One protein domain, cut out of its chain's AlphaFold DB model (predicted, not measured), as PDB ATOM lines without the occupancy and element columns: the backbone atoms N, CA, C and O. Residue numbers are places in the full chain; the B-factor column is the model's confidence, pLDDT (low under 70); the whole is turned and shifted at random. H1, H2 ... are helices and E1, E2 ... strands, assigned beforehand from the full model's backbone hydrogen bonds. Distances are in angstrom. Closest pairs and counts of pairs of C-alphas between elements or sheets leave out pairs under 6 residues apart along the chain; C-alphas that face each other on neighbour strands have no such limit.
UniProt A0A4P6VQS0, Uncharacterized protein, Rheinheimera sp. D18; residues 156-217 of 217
ATOM      1  N   LYS A 156      -2.205   8.850  36.725       92.88
ATOM      2  CA  LYS A 156      -3.401   9.560  37.170       92.88
ATOM      3  C   LYS A 156      -4.587   9.258  36.250       92.88
ATOM      4  O   LYS A 156      -5.655   8.888  36.720       92.88
ATOM      5  N   GLU A 157      -4.357   9.332  34.946       92.31
ATOM      6  CA  GLU A 157      -5.357   9.127  33.897       92.31
ATOM      7  C   GLU A 157      -5.930   7.705  33.942       92.31
ATOM      8  O   GLU A 157      -7.125   7.504  33.729       92.31
ATOM      9  N   GLY A 158      -5.094   6.715  34.274       91.75
ATOM     10  CA  GLY A 158      -5.545   5.336  34.438       91.75
ATOM     11  C   GLY A 158      -6.521   5.167  35.608       91.75
ATOM     12  O   GLY A 158      -7.480   4.413  35.489       91.75
ATOM     13  N   TYR A 159      -6.328   5.902  36.709       90.19
ATOM     14  CA  TYR A 159      -7.314   5.951  37.791       90.19
ATOM     15  C   TYR A 159      -8.556   6.771  37.401       90.19
ATOM     16  O   TYR A 159      -9.671   6.386  37.723       90.19
ATOM     17  N   GLU A 160      -8.409   7.884  36.684       88.31
ATOM     18  CA  GLU A 160      -9.552   8.739  36.314       88.31
ATOM     19  C   GLU A 160     -10.472   8.121  35.251       88.31
ATOM     20  O   GLU A 160     -11.667   8.416  35.229       88.31
ATOM     21  N   THR A 161      -9.947   7.227  34.406       86.31
ATOM     22  CA  THR A 161     -10.734   6.509  33.385       86.31
ATOM     23  C   THR A 161     -11.835   5.639  34.011       86.31
ATOM     24  O   THR A 161     -12.840   5.343  33.361       86.31
ATOM     25  N   GLY A 162     -11.702   5.282  35.293       73.75
ATOM     26  CA  GLY A 162     -12.645   4.402  35.972       73.75
ATOM     27  C   GLY A 162     -12.450   2.934  35.596       73.75
ATOM     28  O   GLY A 162     -11.637   2.574  34.748       73.75
ATOM     29  N   GLY A 163     -13.209   2.060  36.255       82.31
ATOM     30  CA  GLY A 163     -13.130   0.619  36.030       82.31
ATOM     31  C   GLY A 163     -13.949  -0.178  37.038       82.31
ATOM     32  O   GLY A 163     -14.454   0.368  38.025       82.31
ATOM     33  N   GLU A 164     -14.087  -1.475  36.773       86.12
ATOM     34  CA  GLU A 164     -14.574  -2.443  37.755       86.12
ATOM     35  C   GLU A 164     -13.385  -3.166  38.381       86.12
ATOM     36  O   GLU A 164     -12.544  -3.709  37.670       86.12
ATOM     37  N   TYR A 165     -13.356  -3.195  39.708       88.38
ATOM     38  CA  TYR A 165     -12.323  -3.842  40.503       88.38
ATOM     39  C   TYR A 165     -12.970  -4.881  41.414       88.38
ATOM     40  O   TYR A 165     -13.996  -4.629  42.050       88.38
ATOM     41  N   SER A 166     -12.388  -6.071  41.475       88.06
ATOM     42  CA  SER A 166     -12.789  -7.127  42.406       88.06
ATOM     43  C   SER A 166     -11.820  -7.174  43.577       88.06
ATOM     44  O   SER A 166     -10.635  -7.335  43.360       88.06
ATOM     45  N   PHE A 167     -12.303  -7.131  44.813       89.50
ATOM     46  CA  PHE A 167     -11.450  -7.314  45.998       89.50
ATOM     47  C   PHE A 167     -11.839  -8.583  46.762       89.50
ATOM     48  O   PHE A 167     -11.937  -8.593  47.990       89.50
ATOM     49  N   ALA A 168     -12.170  -9.645  46.024       88.19
ATOM     50  CA  ALA A 168     -12.682 -10.889  46.587       88.19
ATOM     51  C   ALA A 168     -11.599 -11.674  47.343       88.19
ATOM     52  O   ALA A 168     -11.879 -12.211  48.415       88.19
ATOM     53  N   ARG A 169     -10.373 -11.730  46.808       89.88
ATOM     54  CA  ARG A 169      -9.226 -12.419  47.418       89.88
ATOM     55  C   ARG A 169      -8.393 -11.481  48.281       89.88
ATOM     56  O   ARG A 169      -7.987 -11.872  49.370       89.88
ATOM     57  N   GLY A 170      -8.156 -10.256  47.819       87.56
ATOM     58  CA  GLY A 170      -7.350  -9.260  48.525       87.56
ATOM     59  C   GLY A 170      -8.066  -8.600  49.706       87.56
ATOM     60  O   GLY A 170      -7.418  -8.115  50.636       87.56
ATOM     61  N   GLY A 171      -9.403  -8.604  49.701       88.06
ATOM     62  CA  GLY A 171     -10.225  -8.082  50.789       88.06
ATOM     63  C   GLY A 171      -9.959  -6.606  51.099       88.06
ATOM     64  O   GLY A 171      -9.624  -5.809  50.224       88.06
ATOM     65  N   GLN A 172     -10.113  -6.242  52.373       86.06
ATOM     66  CA  GLN A 172      -9.963  -4.862  52.843       86.06
ATOM     67  C   GLN A 172      -8.545  -4.305  52.629       86.06
ATOM     68  O   GLN A 172      -8.398  -3.144  52.258       86.06
ATOM     69  N   ASN A 173      -7.508  -5.132  52.785       89.81
ATOM     70  CA  ASN A 173      -6.120  -4.701  52.600       89.81
ATOM     71  C   ASN A 173      -5.850  -4.254  51.155       89.81
ATOM     72  O   ASN A 173      -5.207  -3.231  50.939       89.81
ATOM     73  N   ALA A 174      -6.371  -4.984  50.161       90.50
ATOM     74  CA  ALA A 174      -6.222  -4.600  48.757       90.50
ATOM     75  C   ALA A 174      -6.982  -3.306  48.424       90.50
ATOM     76  O   ALA A 174      -6.477  -2.487  47.660       90.50
ATOM     77  N   ILE A 175      -8.145  -3.072  49.048       89.25
ATOM     78  CA  ILE A 175      -8.868  -1.795  48.931       89.25
ATOM     79  C   ILE A 175      -8.007  -0.650  49.482       89.25
ATOM     80  O   ILE A 175      -7.854   0.380  48.831       89.25
ATOM     81  N   GLU A 176      -7.422  -0.818  50.666       90.44
ATOM     82  CA  GLU A 176      -6.579   0.207  51.292       90.44
ATOM     83  C   GLU A 176      -5.320   0.506  50.470       90.44
ATOM     84  O   GLU A 176      -4.985   1.675  50.257       90.44
ATOM     85  N   GLU A 177      -4.659  -0.523  49.939       94.25
ATOM     86  CA  GLU A 177      -3.507  -0.358  49.048       94.25
ATOM     87  C   GLU A 177      -3.891   0.305  47.718       94.25
ATOM     88  O   GLU A 177      -3.171   1.196  47.255       94.25
ATOM     89  N   PHE A 178      -5.050  -0.036  47.143       92.56
ATOM     90  CA  PHE A 178      -5.589   0.620  45.951       92.56
ATOM     91  C   PHE A 178      -5.832   2.115  46.185       92.56
ATOM     92  O   PHE A 178      -5.358   2.948  45.409       92.56
ATOM     93  N   LEU A 179      -6.511   2.474  47.280       91.25
ATOM     94  CA  LEU A 179      -6.770   3.870  47.655       91.25
ATOM     95  C   LEU A 179      -5.462   4.631  47.913       91.25
ATOM     96  O   LEU A 179      -5.298   5.774  47.483       91.25
ATOM     97  N   SER A 180      -4.506   3.985  48.579       93.25
ATOM     98  CA  SER A 180      -3.176   4.532  48.855       93.25
ATOM     99  C   SER A 180      -2.378   4.773  47.567       93.25
ATOM    100  O   SER A 180      -1.706   5.799  47.425       93.25
ATOM    101  N   ALA A 181      -2.462   3.854  46.603       95.12
ATOM    102  CA  ALA A 181      -1.840   3.979  45.290       95.12
ATOM    103  C   ALA A 181      -2.476   5.096  44.450       95.12
ATOM    104  O   ALA A 181      -1.750   5.925  43.897       95.12
ATOM    105  N   ALA A 182      -3.807   5.205  44.449       93.12
ATOM    106  CA  ALA A 182      -4.521   6.304  43.803       93.12
ATOM    107  C   ALA A 182      -4.137   7.669  44.398       93.12
ATOM    108  O   ALA A 182      -3.846   8.615  43.665       93.12
ATOM    109  N   ALA A 183      -4.032   7.756  45.728       92.69
ATOM    110  CA  ALA A 183      -3.592   8.969  46.409       92.69
ATOM    111  C   ALA A 183      -2.162   9.374  46.005       92.69
ATOM    112  O   ALA A 183      -1.915  10.550  45.737       92.69
ATOM    113  N   ARG A 184      -1.230   8.413  45.875       94.50
ATOM    114  CA  ARG A 184       0.119   8.668  45.323       94.50
ATOM    115  C   ARG A 184       0.080   9.139  43.869       94.50
ATOM    116  O   ARG A 184       0.915   9.948  43.472       94.50
ATOM    117  N   ALA A 185      -0.886   8.661  43.087       93.50
ATOM    118  CA  ALA A 185      -1.137   9.124  41.725       93.50
ATOM    119  C   ALA A 185      -1.838  10.494  41.651       93.50
ATOM    120  O   ALA A 185      -2.004  11.031  40.557       93.50
ATOM    121  N   GLY A 186      -2.205  11.090  42.791       91.62
ATOM    122  CA  GLY A 186      -2.886  12.382  42.855       91.62
ATOM    123  C   GLY A 186      -4.393  12.304  42.604       91.62
ATOM    124  O   GLY A 186      -4.995  13.326  42.279       91.62
ATOM    125  N   VAL A 187      -4.995  11.119  42.750       90.38
ATOM    126  CA  VAL A 187      -6.440  10.889  42.620       90.38
ATOM    127  C   VAL A 187      -7.025  10.585  44.002       90.38
ATOM    128  O   VAL A 187      -6.920   9.455  44.482       90.38
ATOM    129  N   PRO A 188      -7.620  11.575  44.691       84.12
ATOM    130  CA  PRO A 188      -8.302  11.328  45.951       84.12
ATOM    131  C   PRO A 188      -9.602  10.558  45.684       84.12
ATOM    132  O   PRO A 188     -10.519  11.061  45.032       84.12
ATOM    133  N   ILE A 189      -9.681   9.338  46.211       84.50
ATOM    134  CA  ILE A 189     -10.867   8.489  46.110       84.50
ATOM    135  C   ILE A 189     -11.604   8.505  47.448       84.50
ATOM    136  O   ILE A 189     -11.023   8.218  48.494       84.50
ATOM    137  N   THR A 190     -12.897   8.811  47.414       79.62
ATOM    138  CA  THR A 190     -13.783   8.717  48.584       79.62
ATOM    139  C   THR A 190     -14.603   7.429  48.542       79.62
ATOM    140  O   THR A 190     -15.103   7.025  47.491       79.62
ATOM    141  N   THR A 191     -14.754   6.755  49.680       69.56
ATOM    142  CA  THR A 191     -15.555   5.531  49.783       69.56
ATOM    143  C   THR A 191     -17.027   5.893  49.994       69.56
ATOM    144  O   THR A 191     -17.403   6.424  51.033       69.56
ATOM    145  N   GLY A 192     -17.877   5.634  48.991       63.84
ATOM    146  CA  GLY A 192     -19.325   5.861  49.099       63.84
ATOM    147  C   GLY A 192     -20.041   4.712  49.812       63.84
ATOM    148  O   GLY A 192     -20.963   4.934  50.592       63.84
ATOM    149  N   SER A 193     -19.602   3.474  49.563       61.44
ATOM    150  CA  SER A 193     -19.976   2.247  50.282       61.44
ATOM    151  C   SER A 193     -18.981   1.144  49.903       61.44
ATOM    152  O   SER A 193     -18.948   0.724  48.749       61.44
ATOM    153  N   SER A 194     -18.151   0.688  50.842       58.94
ATOM    154  CA  SER A 194     -17.196  -0.408  50.625       58.94
ATOM    155  C   SER A 194     -17.726  -1.694  51.253       58.94
ATOM    156  O   SER A 194     -18.045  -1.723  52.439       58.94
ATOM    157  N   GLY A 195     -17.808  -2.762  50.462       59.88
ATOM    158  CA  GLY A 195     -18.154  -4.102  50.926       59.88
ATOM    159  C   GLY A 195     -17.167  -5.115  50.362       59.88
ATOM    160  O   GLY A 195     -16.862  -5.087  49.167       59.88
ATOM    161  N   THR A 196     -16.653  -5.997  51.215       58.59
ATOM    162  CA  THR A 196     -15.831  -7.142  50.801       58.59
ATOM    163  C   THR A 196     -16.706  -8.186  50.103       58.59
ATOM    164  O   THR A 196     -17.784  -8.503  50.604       58.59
ATOM    165  N   GLY A 197     -16.254  -8.732  48.968       61.50
ATOM    166  CA  GLY A 197     -16.961  -9.797  48.235       61.50
ATOM    167  C   GLY A 197     -17.891  -9.342  47.102       61.50
ATOM    168  O   GLY A 197     -18.527 -10.183  46.473       61.50
ATOM    169  N   PHE A 198     -17.945  -8.042  46.803       65.75
ATOM    170  CA  PHE A 198     -18.653  -7.498  45.640       65.75
ATOM    171  C   PHE A 198     -17.667  -6.869  44.658       65.75
ATOM    172  O   PHE A 198     -16.599  -6.396  45.057       65.75
ATOM    173  N   LYS A 199     -18.046  -6.813  43.376       74.88
ATOM    174  CA  LYS A 199     -17.370  -5.932  42.424       74.88
ATOM    175  C   LYS A 199     -17.589  -4.487  42.853       74.88
ATOM    176  O   LYS A 199     -18.704  -4.071  43.163       74.88
ATOM    177  N   GLN A 200     -16.518  -3.721  42.859       79.62
ATOM    178  CA  GLN A 200     -16.520  -2.308  43.179       79.62
ATOM    179  C   GLN A 200     -16.278  -1.533  41.889       79.62
ATOM    180  O   GLN A 200     -15.316  -1.791  41.169       79.62
ATOM    181  N   LYS A 201     -17.173  -0.602  41.567       80.25
ATOM    182  CA  LYS A 201     -17.027   0.271  40.405       80.25
ATOM    183  C   LYS A 201     -16.490   1.615  40.865       80.25
ATOM    184  O   LYS A 201     -17.064   2.246  41.753       80.25
ATOM    185  N   MET A 202     -15.405   2.055  40.241       80.38
ATOM    186  CA  MET A 202     -14.888   3.402  40.433       80.38
ATOM    187  C   MET A 202     -15.556   4.349  39.437       80.38
ATOM    188  O   MET A 202     -15.547   4.101  38.231       80.38
ATOM    189  N   VAL A 203     -16.140   5.428  39.954       79.31
ATOM    190  CA  VAL A 203     -16.787   6.478  39.160       79.31
ATOM    191  C   VAL A 203     -16.166   7.818  39.524       79.31
ATOM    192  O   VAL A 203     -16.203   8.217  40.689       79.31
ATOM    193  N   CYS A 204     -15.609   8.505  38.530       79.12
ATOM    194  CA  CYS A 204     -15.002   9.822  38.685       79.12
ATOM    195  C   CYS A 204     -15.897  10.912  38.083       79.12
ATOM    196  O   CYS A 204     -16.532  10.699  37.049       79.12
ATOM    197  N   ASP A 205     -15.979  12.065  38.748       81.06
ATOM    198  CA  ASP A 205     -16.700  13.236  38.251       81.06
ATOM    199  C   ASP A 205     -15.819  14.117  37.341       81.06
ATOM    200  O   ASP A 205     -14.613  13.907  37.199       81.06
ATOM    201  N   SER A 206     -16.416  15.150  36.739       79.44
ATOM    202  CA  SER A 206     -15.703  16.107  35.878       79.44
ATOM    203  C   SER A 206     -14.644  16.946  36.607       79.44
ATOM    204  O   SER A 206     -13.907  17.684  35.959       79.44
ATOM    205  N   ASN A 207     -14.581  16.872  37.940       76.38
ATOM    206  CA  ASN A 207     -13.600  17.567  38.770       76.38
ATOM    207  C   ASN A 207     -12.456  16.637  39.217       76.38
ATOM    208  O   ASN A 207     -11.649  17.041  40.056       76.38
ATOM    209  N   GLY A 208     -12.396  15.401  38.704       70.94
ATOM    210  CA  GLY A 208     -11.382  14.410  39.073       70.94
ATOM    211  C   GLY A 208     -11.583  13.817  40.471       70.94
ATOM    212  O   GLY A 208     -10.647  13.269  41.053       70.94
ATOM    213  N   ARG A 209     -12.786  13.942  41.050       80.50
ATOM    214  CA  ARG A 209     -13.135  13.284  42.315       80.50
ATOM    215  C   ARG A 209     -13.716  11.919  42.019       80.50
ATOM    216  O   ARG A 209     -14.739  11.811  41.346       80.50
ATOM    217  N   CYS A 210     -13.091  10.887  42.563       82.12
ATOM    218  CA  CYS A 210     -13.501   9.512  42.335       82.12
ATOM    219  C   CYS A 210     -14.207   8.934  43.563       82.12
ATOM    220  O   CYS A 210     -13.860   9.212  44.715       82.12
ATOM    221  N   THR A 211     -15.218   8.111  43.309       82.19
ATOM    222  CA  THR A 211     -15.984   7.394  44.326       82.19
ATOM    223  C   THR A 211     -16.013   5.912  44.015       82.19
ATOM    224  O   THR A 211     -16.125   5.516  42.854       82.19
ATOM    225  N   ILE A 212     -15.920   5.095  45.061       80.31
ATOM    226  CA  ILE A 212     -16.181   3.661  44.955       80.31
ATOM    227  C   ILE A 212     -17.641   3.400  45.310       80.31
ATOM    228  O   ILE A 212     -18.089   3.736  46.413       80.31
ATOM    229  N   ILE A 213     -18.353   2.777  44.373       79.06
ATOM    230  CA  ILE A 213     -19.717   2.281  44.550       79.06
ATOM    231  C   ILE A 213     -19.752   0.760  44.376       79.06
ATOM    232  O   ILE A 213     -18.948   0.182  43.643       79.06
ATOM    233  N   LEU A 214     -20.702   0.105  45.040       76.81
ATOM    234  CA  LEU A 214     -20.968  -1.314  44.814       76.81
ATOM    235  C   LEU A 214     -21.553  -1.498  43.409       76.81
ATOM    236  O   LEU A 214     -22.525  -0.831  43.051       76.81
ATOM    237  N   SER A 215     -20.965  -2.400  42.624       67.38
ATOM    238  CA  SER A 215     -21.531  -2.850  41.353       67.38
ATOM    239  C   SER A 215     -22.340  -4.126  41.609       67.38
ATOM    240  O   SER A 215     -21.821  -5.035  42.268       67.38
ATOM    241  N   PRO A 216     -23.601  -4.224  41.148       59.22
ATOM    242  CA  PRO A 216     -24.314  -5.497  41.161       59.22
ATOM    243  C   PRO A 216     -23.548  -6.522  40.308       59.22
ATOM    244  O   PRO A 216     -22.982  -6.165  39.275       59.22
ATOM    245  N   LEU A 217     -23.491  -7.770  40.788       55.19
ATOM    246  CA  LEU A 217     -22.859  -8.893  40.084       55.19
ATOM    247  C   LEU A 217     -23.554  -9.203  38.754       55.19
ATOM    248  O   LEU A 217     -24.805  -9.144  38.723       55.19
TER     249      LEU A 217
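What this domain is: This is residues 156 to 217 of the 217 residues of an uncharacterized protein of Rheinheimera sp. D18 (UniProt A0A4P6VQS0). What does the domain look like? A curled sheet of four strands, E1, E3, E4 and E2, has one long helix, H2, packed along one face, in two layers, while the short helix H1 only grazes the sheet with residues 159 to 160. What is it made of? The printed part has 62 residues, with H1, E1, H2, E2, E3 and E4 along the chain, and its class is mixed, helices and strands; the sheet's order is E1, E3, E4, E2, mixed in direction. How large is it? It is compact and rounded, with a radius of gyration of the C-alphas of 10.8 A and spans of 29 by 22 by 17 A.

Where its parts are: Where are the strands? E1 is residues 163 to 166, E3 residues 199 to 204, 16.4 A long, E4 residues 210 to 214, 13.4 A long, and E2 residues 189 to 191. E4 ends at C-alpha 214, at (-20.968, -1.314, 44.814). Where are the helices? H2 is residues 171 to 184, 20.4 A from first to last C-alpha, beginning at (-10.225, -8.082, 50.789). H1 is residues 156 to 160, 6.3 A long, and its C-alpha 156 is at (-3.401, 9.560, 37.170).

How they stand to each other: How are the strands paired? E3 and E4 form a hairpin, antiparallel at 152 degrees, with N 201 and O 213 within hydrogen-bond range at 2.8 A. E1 is antiparallel to E3, also at 152 degrees, with N 165 and O 200 at 2.8 A. E2 is parallel to E4 at 32 degrees, with N 190 and O 210 at 2.9 A. How does H2 stand to the sheet? It is on the sheet at a height over the sheet of 9.4 A, over E4, though only just, with 5 of its C-alphas on E4 and 2 on E3, and runs along the strands at 7 degrees to E4 on the local plane. Its closest C-alphas to E2 are those of Leu 179 and Ile 189, 6.4 A apart. E1, H2 and E2 make a split strand-helix-strand unit, two strands running the same way with a helix between them in the chain and E3 and E4 between them in the sheet, and its crossover is right-handed. What of H1 and the helix backbones? H1 and H2 are close but not clearly touching, their closest C-alphas being those of Tyr 159 and Ala 182, 6.6 A apart. In H1 and H2 every O i to N i+4 pair is within hydrogen-bond range.

The domain as a whole: How far does it reach? The two C-alphas farthest apart, those of Arg 169 and Asn 207, are 31.5 A apart. Is it continuous? The printed part has no cut, and no link is long. Where is confidence low? The model's pLDDT is under 70 at residues 191 to 198 and 215 to 217, against a mean of 81.7 for the printed part.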